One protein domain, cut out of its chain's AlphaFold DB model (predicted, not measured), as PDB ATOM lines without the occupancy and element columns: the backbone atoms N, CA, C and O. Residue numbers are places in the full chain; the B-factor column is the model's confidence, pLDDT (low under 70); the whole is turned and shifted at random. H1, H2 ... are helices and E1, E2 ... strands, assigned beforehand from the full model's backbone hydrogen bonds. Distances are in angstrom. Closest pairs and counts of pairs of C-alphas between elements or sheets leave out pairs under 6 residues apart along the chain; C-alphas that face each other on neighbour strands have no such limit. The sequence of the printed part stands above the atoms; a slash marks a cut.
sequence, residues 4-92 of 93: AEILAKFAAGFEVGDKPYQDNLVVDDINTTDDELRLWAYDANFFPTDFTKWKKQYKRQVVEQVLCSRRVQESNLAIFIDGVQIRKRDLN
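AT A GLANCE: This is residues 4 to 92 of the 93 residues of an uncharacterized protein of Lactobacillus similis DSM 23365 = JCM 2765 (UniProt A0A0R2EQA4). A strongly twisted sheet of five strands has the long helix H2 packed over one face, while H1 grazes the sheet and the small helix H4 packs on H2. The printed part has 89 residues, with four named helices and five named strands in the order H1 E1 E2 E3 H2 H3 E4 E5 H4. The sheet runs E1 E2 E3 E4 E5 and is mixed, as is the class, helices and strands. The whole is compact, with a radius of gyration of the C-alphas of 12.2 A and spans of 31 by 30 by 21 A.

IN THESE COORDINATES: Find C-alpha 36 at (42.430, -17.076, 14.589); from there E3, residues 36 to 42, runs 19.5 A. The other strands of its sheet are E1, residues 14 to 16, E2, residues 23 to 27, E4, residues 78 to 81, and E5, residues 84 to 86; of these, E2 and E4 are the neighbours of E3. H2, residues 56 to 67, is 16.3 A long; H1 is 4 to 10, H3 70 to 73, and H4 88 to 91, ending at C-alpha 91 at (45.320, -26.842, -2.433).

HOW THE PARTS SIT: E1 E2 E3 form a meander, each strand the antiparallel neighbour of the one before; N 14 and O 25 are 2.9 A apart, N 26 and O 40 2.9 A. E3, H2 H3, E4 is a strand-helix-strand unit, parallel neighbour strands with helices between, its crossover right-handed; N 37 and O 78 are 2.9 A apart. In the hairpin E4 and E5, N 81 and O 84 are 2.9 A apart. H2 on one face makes two layers, sheet and helix; its closest C-alphas to E1 are Val 62 and Val 16, 5.8 A. H2 touches H4, closest C-alphas Arg 60 and Leu 91, 6.1 A. H1 only grazes the sheet, with residues 6 to 10, and is close but not clearly touching H3, closest C-alphas Lys 9 and Arg 71, 7.5 A. Every O i to N i+4 pair in H1 and H2 is within hydrogen-bond range; H3 and H4 are too short for one.

THE WHOLE: The C-alphas farthest apart, Pro 20 and Asp 34, are 34.4 A apart. The printed part has no cut; the link E3 to H2, residues 43 to 55, is long. Residue 92 alone has pLDDT under 70.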
ATOM      1  N   ALA A   4      47.992 -10.654  21.215       97.12
ATOM      2  CA  ALA A   4      49.144  -9.754  21.170       97.12
ATOM      3  C   ALA A   4      50.385 -10.406  20.527       97.12
ATOM      4  O   ALA A   4      51.043  -9.789  19.691       97.12
ATOM      5  N   GLU A   5      50.679 -11.662  20.868       97.06
ATOM      6  CA  GLU A   5      51.770 -12.431  20.251       97.06
ATOM      7  C   GLU A   5      51.516 -12.692  18.760       97.06
ATOM      8  O   GLU A   5      52.445 -12.614  17.956       97.06
ATOM      9  N   ILE A   6      50.265 -12.963  18.373       97.38
ATOM     10  CA  ILE A   6      49.863 -13.155  16.971       97.38
ATOM     11  C   ILE A   6      50.060 -11.851  16.194       97.38
ATOM     12  O   ILE A   6      50.753 -11.849  15.176       97.38
ATOM     13  N   LEU A   7      49.530 -10.732  16.696       97.25
ATOM     14  CA  LEU A   7      49.690  -9.418  16.070       97.25
ATOM     15  C   LEU A   7      51.171  -9.061  15.906       97.25
ATOM     16  O   LEU A   7      51.575  -8.636  14.828       97.25
ATOM     17  N   ALA A   8      52.007  -9.315  16.916       96.75
ATOM     18  CA  ALA A   8      53.447  -9.089  16.820       96.75
ATOM     19  C   ALA A   8      54.123 -10.009  15.783       96.75
ATOM     20  O   ALA A   8      54.922  -9.545  14.968       96.75
ATOM     21  N   LYS A   9      53.791 -11.308  15.767       96.19
ATOM     22  CA  LYS A   9      54.375 -12.296  14.838       96.19
ATOM     23  C   LYS A   9      54.020 -12.008  13.373       96.19
ATOM     24  O   LYS A   9      54.830 -12.270  12.473       96.19
ATOM     25  N   PHE A  10      52.821 -11.488  13.129       96.94
ATOM     26  CA  PHE A  10      52.268 -11.270  11.793       96.94
ATOM     27  C   PHE A  10      52.160  -9.793  11.390       96.94
ATOM     28  O   PHE A  10      51.651  -9.527  10.310       96.94
ATOM     29  N   ALA A  11      52.702  -8.849  12.168       95.50
ATOM     30  CA  ALA A  11      52.583  -7.401  11.932       95.50
ATOM     31  C   ALA A  11      52.942  -6.945  10.505       95.50
ATOM     32  O   ALA A  11      52.334  -6.022   9.978       95.50
ATOM     33  N   ALA A  12      53.912  -7.607   9.863       94.44
ATOM     34  CA  ALA A  12      54.334  -7.294   8.496       94.44
ATOM     35  C   ALA A  12      53.380  -7.814   7.399       94.44
ATOM     36  O   ALA A  12      53.619  -7.560   6.225       94.44
ATOM     37  N   GLY A  13      52.351  -8.587   7.751       95.69
ATOM     38  CA  GLY A  13      51.452  -9.206   6.783       95.69
ATOM     39  C   GLY A  13      52.157 -10.191   5.842       95.69
ATOM     40  O   GLY A  13      53.132 -10.865   6.224       95.69
ATOM     41  N   PHE A  14      51.629 -10.281   4.620       95.69
ATOM     42  CA  PHE A  14      52.163 -11.082   3.520       95.69
ATOM     43  C   PHE A  14      52.091 -10.302   2.207       95.69
ATOM     44  O   PHE A  14      51.028  -9.814   1.841       95.69
ATOM     45  N   GLU A  15      53.195 -10.268   1.470       94.88
ATOM     46  CA  GLU A  15      53.197  -9.924   0.047       94.88
ATOM     47  C   GLU A  15      52.998 -11.221  -0.739       94.88
ATOM     48  O   GLU A  15      53.746 -12.185  -0.539       94.88
ATOM     49  N   VAL A  16      51.976 -11.275  -1.589       92.25
ATOM     50  CA  VAL A  16      51.578 -12.492  -2.302       92.25
ATOM     51  C   VAL A  16      51.417 -12.239  -3.797       92.25
ATOM     52  O   VAL A  16      51.137 -11.126  -4.236       92.25
ATOM     53  N   GLY A  17      51.613 -13.291  -4.588       84.81
ATOM     54  CA  GLY A  17      51.582 -13.207  -6.050       84.81
ATOM     55  C   GLY A  17      52.949 -12.944  -6.685       84.81
ATOM     56  O   GLY A  17      53.990 -13.112  -6.048       84.81
ATOM     57  N   ASP A  18      52.936 -12.571  -7.966       79.62
ATOM     58  CA  ASP A  18      54.128 -12.489  -8.815       79.62
ATOM     59  C   ASP A  18      54.511 -11.036  -9.126       79.62
ATOM     60  O   ASP A  18      53.672 -10.176  -9.386       79.62
ATOM     61  N   LYS A  19      55.815 -10.746  -9.177       77.12
ATOM     62  CA  LYS A  19      56.299  -9.422  -9.593       77.12
ATOM     63  C   LYS A  19      55.921  -9.121 -11.056       77.12
ATOM     64  O   LYS A  19      55.947 -10.029 -11.886       77.12
ATOM     65  N   PRO A  20      55.650  -7.850 -11.412       75.06
ATOM     66  CA  PRO A  20      55.797  -6.649 -10.582       75.06
ATOM     67  C   PRO A  20      54.552  -6.279  -9.757       75.06
ATOM     68  O   PRO A  20      54.601  -5.290  -9.035       75.06
ATOM     69  N   TYR A  21      53.458  -7.040  -9.854       76.81
ATOM     70  CA  TYR A  21      52.184  -6.724  -9.208       76.81
ATOM     71  C   TYR A  21      51.903  -7.732  -8.093       76.81
ATOM     72  O   TYR A  21      51.350  -8.799  -8.341       76.81
ATOM     73  N   GLN A  22      52.318  -7.390  -6.876       89.12
ATOM     74  CA  GLN A  22      52.079  -8.212  -5.690       89.12
ATOM     75  C   GLN A  22      50.917  -7.627  -4.893       89.12
ATOM     76  O   GLN A  22      50.883  -6.423  -4.645       89.12
ATOM     77  N   ASP A  23      49.979  -8.480  -4.503       93.44
ATOM     78  CA  ASP A  23      48.907  -8.112  -3.587       93.44
ATOM     79  C   ASP A  23      49.408  -8.215  -2.140       93.44
ATOM     80  O   ASP A  23      50.368  -8.930  -1.834       93.44
ATOM     81  N   ASN A  24      48.746  -7.508  -1.233       95.81
ATOM     82  CA  ASN A  24      49.106  -7.442   0.177       95.81
ATOM     83  C   ASN A  24      48.005  -8.065   1.035       95.81
ATOM     84  O   ASN A  24      46.827  -7.748   0.883       95.81
ATOM     85  N   LEU A  25      48.386  -8.919   1.979       97.38
ATOM     86  CA  LEU A  25      47.507  -9.424   3.029       97.38
ATOM     87  C   LEU A  25      47.920  -8.799   4.358       97.38
ATOM     88  O   LEU A  25      48.989  -9.103   4.891       97.38
ATOM     89  N   VAL A  26      47.071  -7.930   4.893       97.38
ATOM     90  CA  VAL A  26      47.336  -7.159   6.113       97.38
ATOM     91  C   VAL A  26      46.548  -7.755   7.271       97.38
ATOM     92  O   VAL A  26      45.428  -8.212   7.081       97.38
ATOM     93  N   VAL A  27      47.117  -7.768   8.476       97.56
ATOM     94  CA  VAL A  27      46.434  -8.310   9.657       97.56
ATOM     95  C   VAL A  27      45.221  -7.462  10.028       97.56
ATOM     96  O   VAL A  27      45.325  -6.249  10.179       97.56
ATOM     97  N   ASP A  28      44.084  -8.126  10.214       97.19
ATOM     98  CA  ASP A  28      42.881  -7.562  10.816       97.19
ATOM     99  C   ASP A  28      43.036  -7.596  12.338       97.19
ATOM    100  O   ASP A  28      42.752  -8.600  13.002       97.19
ATOM    101  N   ASP A  29      43.561  -6.509  12.894       95.62
ATOM    102  CA  ASP A  29      43.848  -6.381  14.319       95.62
ATOM    103  C   ASP A  29      42.586  -6.423  15.188       95.62
ATOM    104  O   ASP A  29      42.615  -6.952  16.303       95.62
ATOM    105  N   ILE A  30      41.463  -5.926  14.674       96.62
ATOM    106  CA  ILE A  30      40.172  -5.902  15.355       96.62
ATOM    107  C   ILE A  30      39.655  -7.331  15.530       96.62
ATOM    108  O   ILE A  30      39.383  -7.737  16.664       96.62
ATOM    109  N   ASN A  31      39.575  -8.108  14.445       96.94
ATOM    110  CA  ASN A  31      38.906  -9.412  14.465       96.94
ATOM    111  C   ASN A  31      39.837 -10.608  14.740       96.94
ATOM    112  O   ASN A  31      39.340 -11.711  14.958       96.94
ATOM    113  N   THR A  32      41.160 -10.428  14.746       97.19
ATOM    114  CA  THR A  32      42.113 -11.469  15.185       97.19
ATOM    115  C   THR A  32      41.893 -11.826  16.664       97.19
ATOM    116  O   THR A  32      41.703 -10.937  17.506       97.19
ATOM    117  N   THR A  33      41.952 -13.124  16.982       97.31
ATOM    118  CA  THR A  33      41.769 -13.718  18.324       97.31
ATOM    119  C   THR A  33      43.003 -14.541  18.728       97.31
ATOM    120  O   THR A  33      44.001 -14.555  18.014       97.31
ATOM    121  N   ASP A  34      42.960 -15.226  19.875       97.06
ATOM    122  CA  ASP A  34      44.051 -16.088  20.372       97.06
ATOM    123  C   ASP A  34      44.224 -17.398  19.559       97.06
ATOM    124  O   ASP A  34      45.210 -18.127  19.711       97.06
ATOM    125  N   ASP A  35      43.265 -17.715  18.692       96.75
ATOM    126  CA  ASP A  35      43.204 -18.937  17.884       96.75
ATOM    127  C   ASP A  35      43.027 -18.683  16.375       96.75
ATOM    128  O   ASP A  35      43.304 -19.574  15.563       96.75
ATOM    129  N   GLU A  36      42.651 -17.465  15.980       97.62
ATOM    130  CA  GLU A  36      42.430 -17.076  14.589       97.62
ATOM    131  C   GLU A  36      43.354 -15.931  14.164       97.62
ATOM    132  O   GLU A  36      43.354 -14.863  14.771       97.62
ATOM    133  N   LEU A  37      44.072 -16.117  13.053       97.88
ATOM    134  CA  LEU A  37      44.690 -15.024  12.306       97.88
ATOM    135  C   LEU A  37      43.739 -14.593  11.189       97.88
ATOM    136  O   LEU A  37      43.424 -15.389  10.298       97.88
ATOM    137  N   ARG A  38      43.327 -13.325  11.203       98.12
ATOM    138  CA  ARG A  38      42.480 -12.744  10.158       98.12
ATOM    139  C   ARG A  38      43.260 -11.734   9.332       98.12
ATOM    140  O   ARG A  38      44.047 -10.961   9.873       98.12
ATOM    141  N   LEU A  39      43.061 -11.779   8.019       98.12
ATOM    142  CA  LEU A  39      43.775 -10.967   7.043       98.12
ATOM    143  C   LEU A  39      42.789 -10.263   6.104       98.12
ATOM    144  O   LEU A  39      41.812 -10.871   5.666       98.12
ATOM    145  N   TRP A  40      43.100  -9.017   5.760       97.75
ATOM    146  CA  TRP A  40      42.449  -8.227   4.717       97.75
ATOM    147  C   TRP A  40      43.293  -8.224   3.446       97.75
ATOM    148  O   TRP A  40      44.508  -8.022   3.523       97.75
ATOM    149  N   ALA A  41      42.663  -8.422   2.289       97.06
ATOM    150  CA  ALA A  41      43.340  -8.396   0.999       97.06
ATOM    151  C   ALA A  41      43.330  -7.002   0.354       97.06
ATOM    152  O   ALA A  41      42.287  -6.370   0.178       97.06
ATOM    153  N   TYR A  42      44.496  -6.561  -0.096       96.38
ATOM    154  CA  TYR A  42      44.722  -5.296  -0.784       96.38
ATOM    155  C   TYR A  42      45.518  -5.522  -2.064       96.38
ATOM    156  O   TYR A  42      46.306  -6.461  -2.140       96.38
ATOM    157  N   ASP A  43      45.352  -4.644  -3.049       92.56
ATOM    158  CA  ASP A  43      46.172  -4.683  -4.257       92.56
ATOM    159  C   ASP A  43      47.581  -4.099  -4.029       92.56
ATOM    160  O   ASP A  43      47.942  -3.660  -2.930       92.56
ATOM    161  N   ALA A  44      48.390  -4.068  -5.090       88.75
ATOM    162  CA  ALA A  44      49.736  -3.492  -5.073       88.75
ATOM    163  C   ALA A  44      49.785  -1.992  -4.703       88.75
ATOM    164  O   ALA A  44      50.844  -1.488  -4.338       88.75
ATOM    165  N   ASN A  45      48.660  -1.275  -4.794       90.69
ATOM    166  CA  ASN A  45      48.540   0.141  -4.444       90.69
ATOM    167  C   ASN A  45      47.825   0.352  -3.096       90.69
ATOM    168  O   ASN A  45      47.444   1.481  -2.787       90.69
ATOM    169  N   PHE A  46      47.638  -0.706  -2.300       90.81
ATOM    170  CA  PHE A  46      46.901  -0.675  -1.035       90.81
ATOM    171  C   PHE A  46      45.426  -0.256  -1.169       90.81
ATOM    172  O   PHE A  46      44.826   0.235  -0.208       90.81
ATOM    173  N   PHE A  47      44.789  -0.496  -2.321       92.44
ATOM    174  CA  PHE A  47      43.330  -0.420  -2.405       92.44
ATOM    175  C   PHE A  47      42.706  -1.724  -1.900       92.44
ATOM    176  O   PHE A  47      43.178  -2.798  -2.278       92.44
ATOM    177  N   PRO A  48      41.658  -1.665  -1.051       93.88
ATOM    178  CA  PRO A  48      40.952  -2.861  -0.612       93.88
ATOM    179  C   PRO A  48      40.459  -3.679  -1.803       93.88
ATOM    180  O   PRO A  48      39.882  -3.136  -2.750       93.88
ATOM    181  N   THR A  49      40.650  -4.990  -1.733       93.75
ATOM    182  CA  THR A  49      40.160  -5.935  -2.737       93.75
ATOM    183  C   THR A  49      39.221  -6.948  -2.099       93.75
ATOM    184  O   THR A  49      38.896  -6.863  -0.920       93.75
ATOM    185  N   ASP A  50      38.726  -7.874  -2.912       92.19
ATOM    186  CA  ASP A  50      37.873  -8.960  -2.457       92.19
ATOM    187  C   ASP A  50      38.498 -10.280  -2.904       92.19
ATOM    188  O   ASP A  50      38.364 -10.697  -4.065       92.19
ATOM    189  N   PHE A  51      39.182 -10.935  -1.967       92.69
ATOM    190  CA  PHE A  51      39.828 -12.226  -2.154       92.69
ATOM    191  C   PHE A  51      38.860 -13.265  -2.719       92.69
ATOM    192  O   PHE A  51      39.263 -14.128  -3.496       92.69
ATOM    193  N   THR A  52      37.560 -13.192  -2.416       91.00
ATOM    194  CA  THR A  52      36.583 -14.169  -2.920       91.00
ATOM    195  C   THR A  52      36.410 -14.085  -4.438       91.00
ATOM    196  O   THR A  52      36.200 -15.116  -5.095       91.00
ATOM    197  N   LYS A  53      36.599 -12.891  -5.014       92.56
ATOM    198  CA  LYS A  53      36.456 -12.597  -6.449       92.56
ATOM    199  C   LYS A  53      37.726 -12.833  -7.258       92.56
ATOM    200  O   LYS A  53      37.675 -12.800  -8.489       92.56
ATOM    201  N   TRP A  54      38.856 -13.103  -6.611       91.06
ATOM    202  CA  TRP A  54      40.097 -13.404  -7.315       91.06
ATOM    203  C   TRP A  54      39.980 -14.688  -8.151       91.06
ATOM    204  O   TRP A  54      39.235 -15.624  -7.829       91.06
ATOM    205  N   LYS A  55      40.753 -14.752  -9.243       91.62
ATOM    206  CA  LYS A  55      40.793 -15.922 -10.136       91.62
ATOM    207  C   LYS A  55      41.190 -17.174  -9.347       91.62
ATOM    208  O   LYS A  55      42.141 -17.134  -8.575       91.62
ATOM    209  N   LYS A  56      40.513 -18.310  -9.579       90.56
ATOM    210  CA  LYS A  56      40.729 -19.568  -8.823       90.56
ATOM    211  C   LYS A  56      42.207 -19.975  -8.747       90.56
ATOM    212  O   LYS A  56      42.692 -20.282  -7.665       90.56
ATOM    213  N   GLN A  57      42.912 -19.955  -9.881       89.31
ATOM    214  CA  GLN A  57      44.333 -20.313  -9.944       89.31
ATOM    215  C   GLN A  57      45.193 -19.405  -9.058       89.31
ATOM    216  O   GLN A  57      46.047 -19.894  -8.324       89.31
ATOM    217  N   TYR A  58      44.919 -18.104  -9.087       90.31
ATOM    218  CA  TYR A  58      45.648 -17.124  -8.297       90.31
ATOM    219  C   TYR A  58      45.353 -17.269  -6.798       90.31
ATOM    220  O   TYR A  58      46.274 -17.344  -5.993       90.31
ATOM    221  N   LYS A  59      44.081 -17.468  -6.418       91.44
ATOM    222  CA  LYS A  59      43.708 -17.789  -5.028       91.44
ATOM    223  C   LYS A  59      44.462 -19.002  -4.501       91.44
ATOM    224  O   LYS A  59      44.944 -18.965  -3.377       91.44
ATOM    225  N   ARG A  60      44.598 -20.059  -5.309       91.88
ATOM    226  CA  ARG A  60      45.341 -21.265  -4.919       91.88
ATOM    227  C   ARG A  60      46.815 -20.960  -4.640       91.88
ATOM    228  O   ARG A  60      47.306 -21.390  -3.604       91.88
ATOM    229  N   GLN A  61      47.482 -20.193  -5.506       91.62
ATOM    230  CA  GLN A  61      48.864 -19.752  -5.269       91.62
ATOM    231  C   GLN A  61      48.991 -18.944  -3.976       91.62
ATOM    232  O   GLN A  61      49.887 -19.200  -3.180       91.62
ATOM    233  N   VAL A  62      48.085 -17.997  -3.737       93.00
ATOM    234  CA  VAL A  62      48.113 -17.166  -2.527       93.00
ATOM    235  C   VAL A  62      47.882 -18.003  -1.268       93.00
ATOM    236  O   VAL A  62      48.640 -17.893  -0.306       93.00
ATOM    237  N   VAL A  63      46.888 -18.896  -1.283       94.69
ATOM    238  CA  VAL A  63      46.631 -19.837  -0.181       94.69
ATOM    239  C   VAL A  63      47.857 -20.706   0.088       94.69
ATOM    240  O   VAL A  63      48.211 -20.916   1.247       94.69
ATOM    241  N   GLU A  64      48.530 -21.180  -0.960       94.12
ATOM    242  CA  GLU A  64      49.761 -21.958  -0.831       94.12
ATOM    243  C   GLU A  64      50.876 -21.136  -0.184       94.12
ATOM    244  O   GLU A  64      51.442 -21.576   0.813       94.12
ATOM    245  N   GLN A  65      51.144 -19.924  -0.676       93.75
ATOM    246  CA  GLN A  65      52.173 -19.036  -0.123       93.75
ATOM    247  C   GLN A  65      51.933 -18.736   1.367       93.75
ATOM    248  O   GLN A  65      52.865 -18.809   2.172       93.75
ATOM    249  N   VAL A  66      50.684 -18.467   1.762       95.56
ATOM    250  CA  VAL A  66      50.321 -18.182   3.161       95.56
ATOM    251  C   VAL A  66      50.468 -19.426   4.039       95.56
ATOM    252  O   VAL A  66      51.176 -19.385   5.050       95.56
ATOM    253  N   LEU A  67      49.844 -20.547   3.660       94.38
ATOM    254  CA  LEU A  67      49.841 -21.779   4.461       94.38
ATOM    255  C   LEU A  67      51.209 -22.469   4.516       94.38
ATOM    256  O   LEU A  67      51.498 -23.182   5.483       94.38
ATOM    257  N   CYS A  68      52.049 -22.281   3.498       93.06
ATOM    258  CA  CYS A  68      53.419 -22.789   3.467       93.06
ATOM    259  C   CYS A  68      54.427 -21.836   4.117       93.06
ATOM    260  O   CYS A  68      55.585 -22.212   4.298       93.06
ATOM    261  N   SER A  69      54.016 -20.630   4.519       93.75
ATOM    262  CA  SER A  69      54.901 -19.740   5.260       93.75
ATOM    263  C   SER A  69      55.261 -20.348   6.621       93.75
ATOM    264  O   SER A  69      54.403 -20.802   7.385       93.75
ATOM    265  N   ARG A  70      56.552 -20.314   6.967       93.81
ATOM    266  CA  ARG A  70      57.064 -20.868   8.231       93.81
ATOM    267  C   ARG A  70      56.327 -20.311   9.457       93.81
ATOM    268  O   ARG A  70      55.981 -21.058  10.366       93.81
ATOM    269  N   ARG A  71      56.027 -19.004   9.451       94.38
ATOM    270  CA  ARG A  71      55.327 -18.317  10.551       94.38
ATOM    271  C   ARG A  71      53.936 -18.906  10.820       94.38
ATOM    272  O   ARG A  71      53.581 -19.034  11.991       94.38
ATOM    273  N   VAL A  72      53.191 -19.266   9.767       94.56
ATOM    274  CA  VAL A  72      51.869 -19.917   9.854       94.56
ATOM    275  C   VAL A  72      52.002 -21.386  10.253       94.56
ATOM    276  O   VAL A  72      51.277 -21.854  11.126       94.56
ATOM    277  N   GLN A  73      52.958 -22.117   9.677       92.12
ATOM    278  CA  GLN A  73      53.156 -23.537   9.998       92.12
ATOM    279  C   GLN A  73      53.506 -23.777  11.473       92.12
ATOM    280  O   GLN A  73      53.104 -24.784  12.045       92.12
ATOM    281  N   GLU A  74      54.218 -22.841  12.100       92.38
ATOM    282  CA  GLU A  74      54.583 -22.901  13.519       92.38
ATOM    283  C   GLU A  74      53.477 -22.408  14.473       92.38
ATOM    284  O   GLU A  74      53.623 -22.559  15.683       92.38
ATOM    285  N   SER A  75      52.416 -21.751  13.983       89.75
ATOM    286  CA  SER A  75      51.427 -21.091  14.852       89.75
ATOM    287  C   SER A  75      50.207 -21.947  15.194       89.75
ATOM    288  O   SER A  75      49.565 -21.679  16.207       89.75
ATOM    289  N   ASN A  76      49.893 -22.970  14.389       87.56
ATOM    290  CA  ASN A  76      48.688 -23.806  14.530       87.56
ATOM    291  C   ASN A  76      47.353 -23.018  14.544       87.56
ATOM    292  O   ASN A  76      46.341 -23.527  15.020       87.56
ATOM    293  N   LEU A  77      47.340 -21.789  14.013       95.38
ATOM    294  CA  LEU A  77      46.159 -20.917  13.980       95.38
ATOM    295  C   LEU A  77      45.208 -21.283  12.836       95.38
ATOM    296  O   LEU A  77      45.635 -21.732  11.767       95.38
ATOM    297  N   ALA A  78      43.919 -20.999  13.022       96.75
ATOM    298  CA  ALA A  78      42.988 -20.904  11.906       96.75
ATOM    299  C   ALA A  78      43.263 -19.610  11.122       96.75
ATOM    300  O   ALA A  78      43.377 -18.542  11.715       96.75
ATOM    301  N   ILE A  79      43.384 -19.702   9.795       97.69
ATOM    302  CA  ILE A  79      43.725 -18.553   8.945       97.69
ATOM    303  C   ILE A  79      42.513 -18.153   8.108       97.69
ATOM    304  O   ILE A  79      41.903 -19.007   7.460       97.69
ATOM    305  N   PHE A  80      42.196 -16.861   8.097       98.00
ATOM    306  CA  PHE A  80      41.115 -16.285   7.306       98.00
ATOM    307  C   PHE A  80      41.631 -15.146   6.426       98.00
ATOM    308  O   PHE A  80      42.430 -14.334   6.887       98.00
ATOM    309  N   ILE A  81      41.139 -15.067   5.188       97.31
ATOM    310  CA  ILE A  81      41.359 -13.941   4.269       97.31
ATOM    311  C   ILE A  81      39.988 -13.404   3.851       97.31
ATOM    312  O   ILE A  81      39.164 -14.178   3.360       97.31
ATOM    313  N   ASP A  82      39.725 -12.118   4.091       95.75
ATOM    314  CA  ASP A  82      38.433 -11.451   3.853       95.75
ATOM    315  C   ASP A  82      37.238 -12.252   4.407       95.75
ATOM    316  O   ASP A  82      36.206 -12.445   3.763       95.75
ATOM    317  N   GLY A  83      37.405 -12.802   5.614       94.00
ATOM    318  CA  GLY A  83      36.390 -13.611   6.297       94.00
ATOM    319  C   GLY A  83      36.255 -15.060   5.807       94.00
ATOM    320  O   GLY A  83      35.506 -15.831   6.407       94.00
ATOM    321  N   VAL A  84      36.997 -15.481   4.779       95.00
ATOM    322  CA  VAL A  84      37.013 -16.870   4.301       95.00
ATOM    323  C   VAL A  84      38.140 -17.645   4.966       95.00
ATOM    324  O   VAL A  84      39.311 -17.302   4.815       95.00
ATOM    325  N   GLN A  85      37.801 -18.733   5.659       96.38
ATOM    326  CA  GLN A  85      38.807 -19.629   6.221       96.38
ATOM    327  C   GLN A  85      39.525 -20.399   5.110       96.38
ATOM    328  O   GLN A  85      38.873 -21.083   4.318       96.38
ATOM    329  N   ILE A  86      40.856 -20.364   5.109       95.25
ATOM    330  CA  ILE A  86      41.694 -21.112   4.166       95.25
ATOM    331  C   ILE A  86      42.323 -22.331   4.850       95.25
ATOM    332  O   ILE A  86      42.694 -22.299   6.025       95.25
ATOM    333  N   ARG A  87      42.417 -23.452   4.132       92.44
ATOM    334  CA  ARG A  87      42.871 -24.748   4.657       92.44
ATOM    335  C   ARG A  87      43.737 -25.478   3.634       92.44
ATOM    336  O   ARG A  87      43.558 -25.339   2.431       92.44
ATOM    337  N   LYS A  88      44.607 -26.383   4.101       83.19
ATOM    338  CA  LYS A  88      45.468 -27.205   3.218       83.19
ATOM    339  C   LYS A  88      44.690 -27.990   2.153       83.19
ATOM    340  O   LYS A  88      45.201 -28.201   1.062       83.19
ATOM    341  N   ARG A  89      43.454 -28.415   2.447       83.56
ATOM    342  CA  ARG A  89      42.592 -29.120   1.478       83.56
ATOM    343  C   ARG A  89      42.244 -28.271   0.250       83.56
ATOM    344  O   ARG A  89      41.992 -28.837  -0.807       83.56
ATOM    345  N   ASP A  90      42.280 -26.946   0.378       78.75
ATOM    346  CA  ASP A  90      41.968 -26.009  -0.705       78.75
ATOM    347  C   ASP A  90      43.086 -25.981  -1.769       78.75
ATOM    348  O   ASP A  90      42.908 -25.425  -2.849       78.75
ATOM    349  N   LEU A  91      44.222 -26.635  -1.491       71.56
ATOM    350  CA  LEU A  91      45.320 -26.842  -2.433       71.56
ATOM    351  C   LEU A  91      45.152 -28.088  -3.314       71.56
ATOM    352  O   LEU A  91      45.931 -28.243  -4.249       71.56
ATOM    353  N   ASN A  92      44.179 -28.967  -3.047       62.12
ATOM    354  CA  ASN A  92      44.034 -30.269  -3.721       62.12
ATOM    355  C   ASN A  92      42.777 -30.392  -4.613       62.12
ATOM    356  O   ASN A  92      42.508 -31.483  -5.112       62.12
TER     357      ASN A  92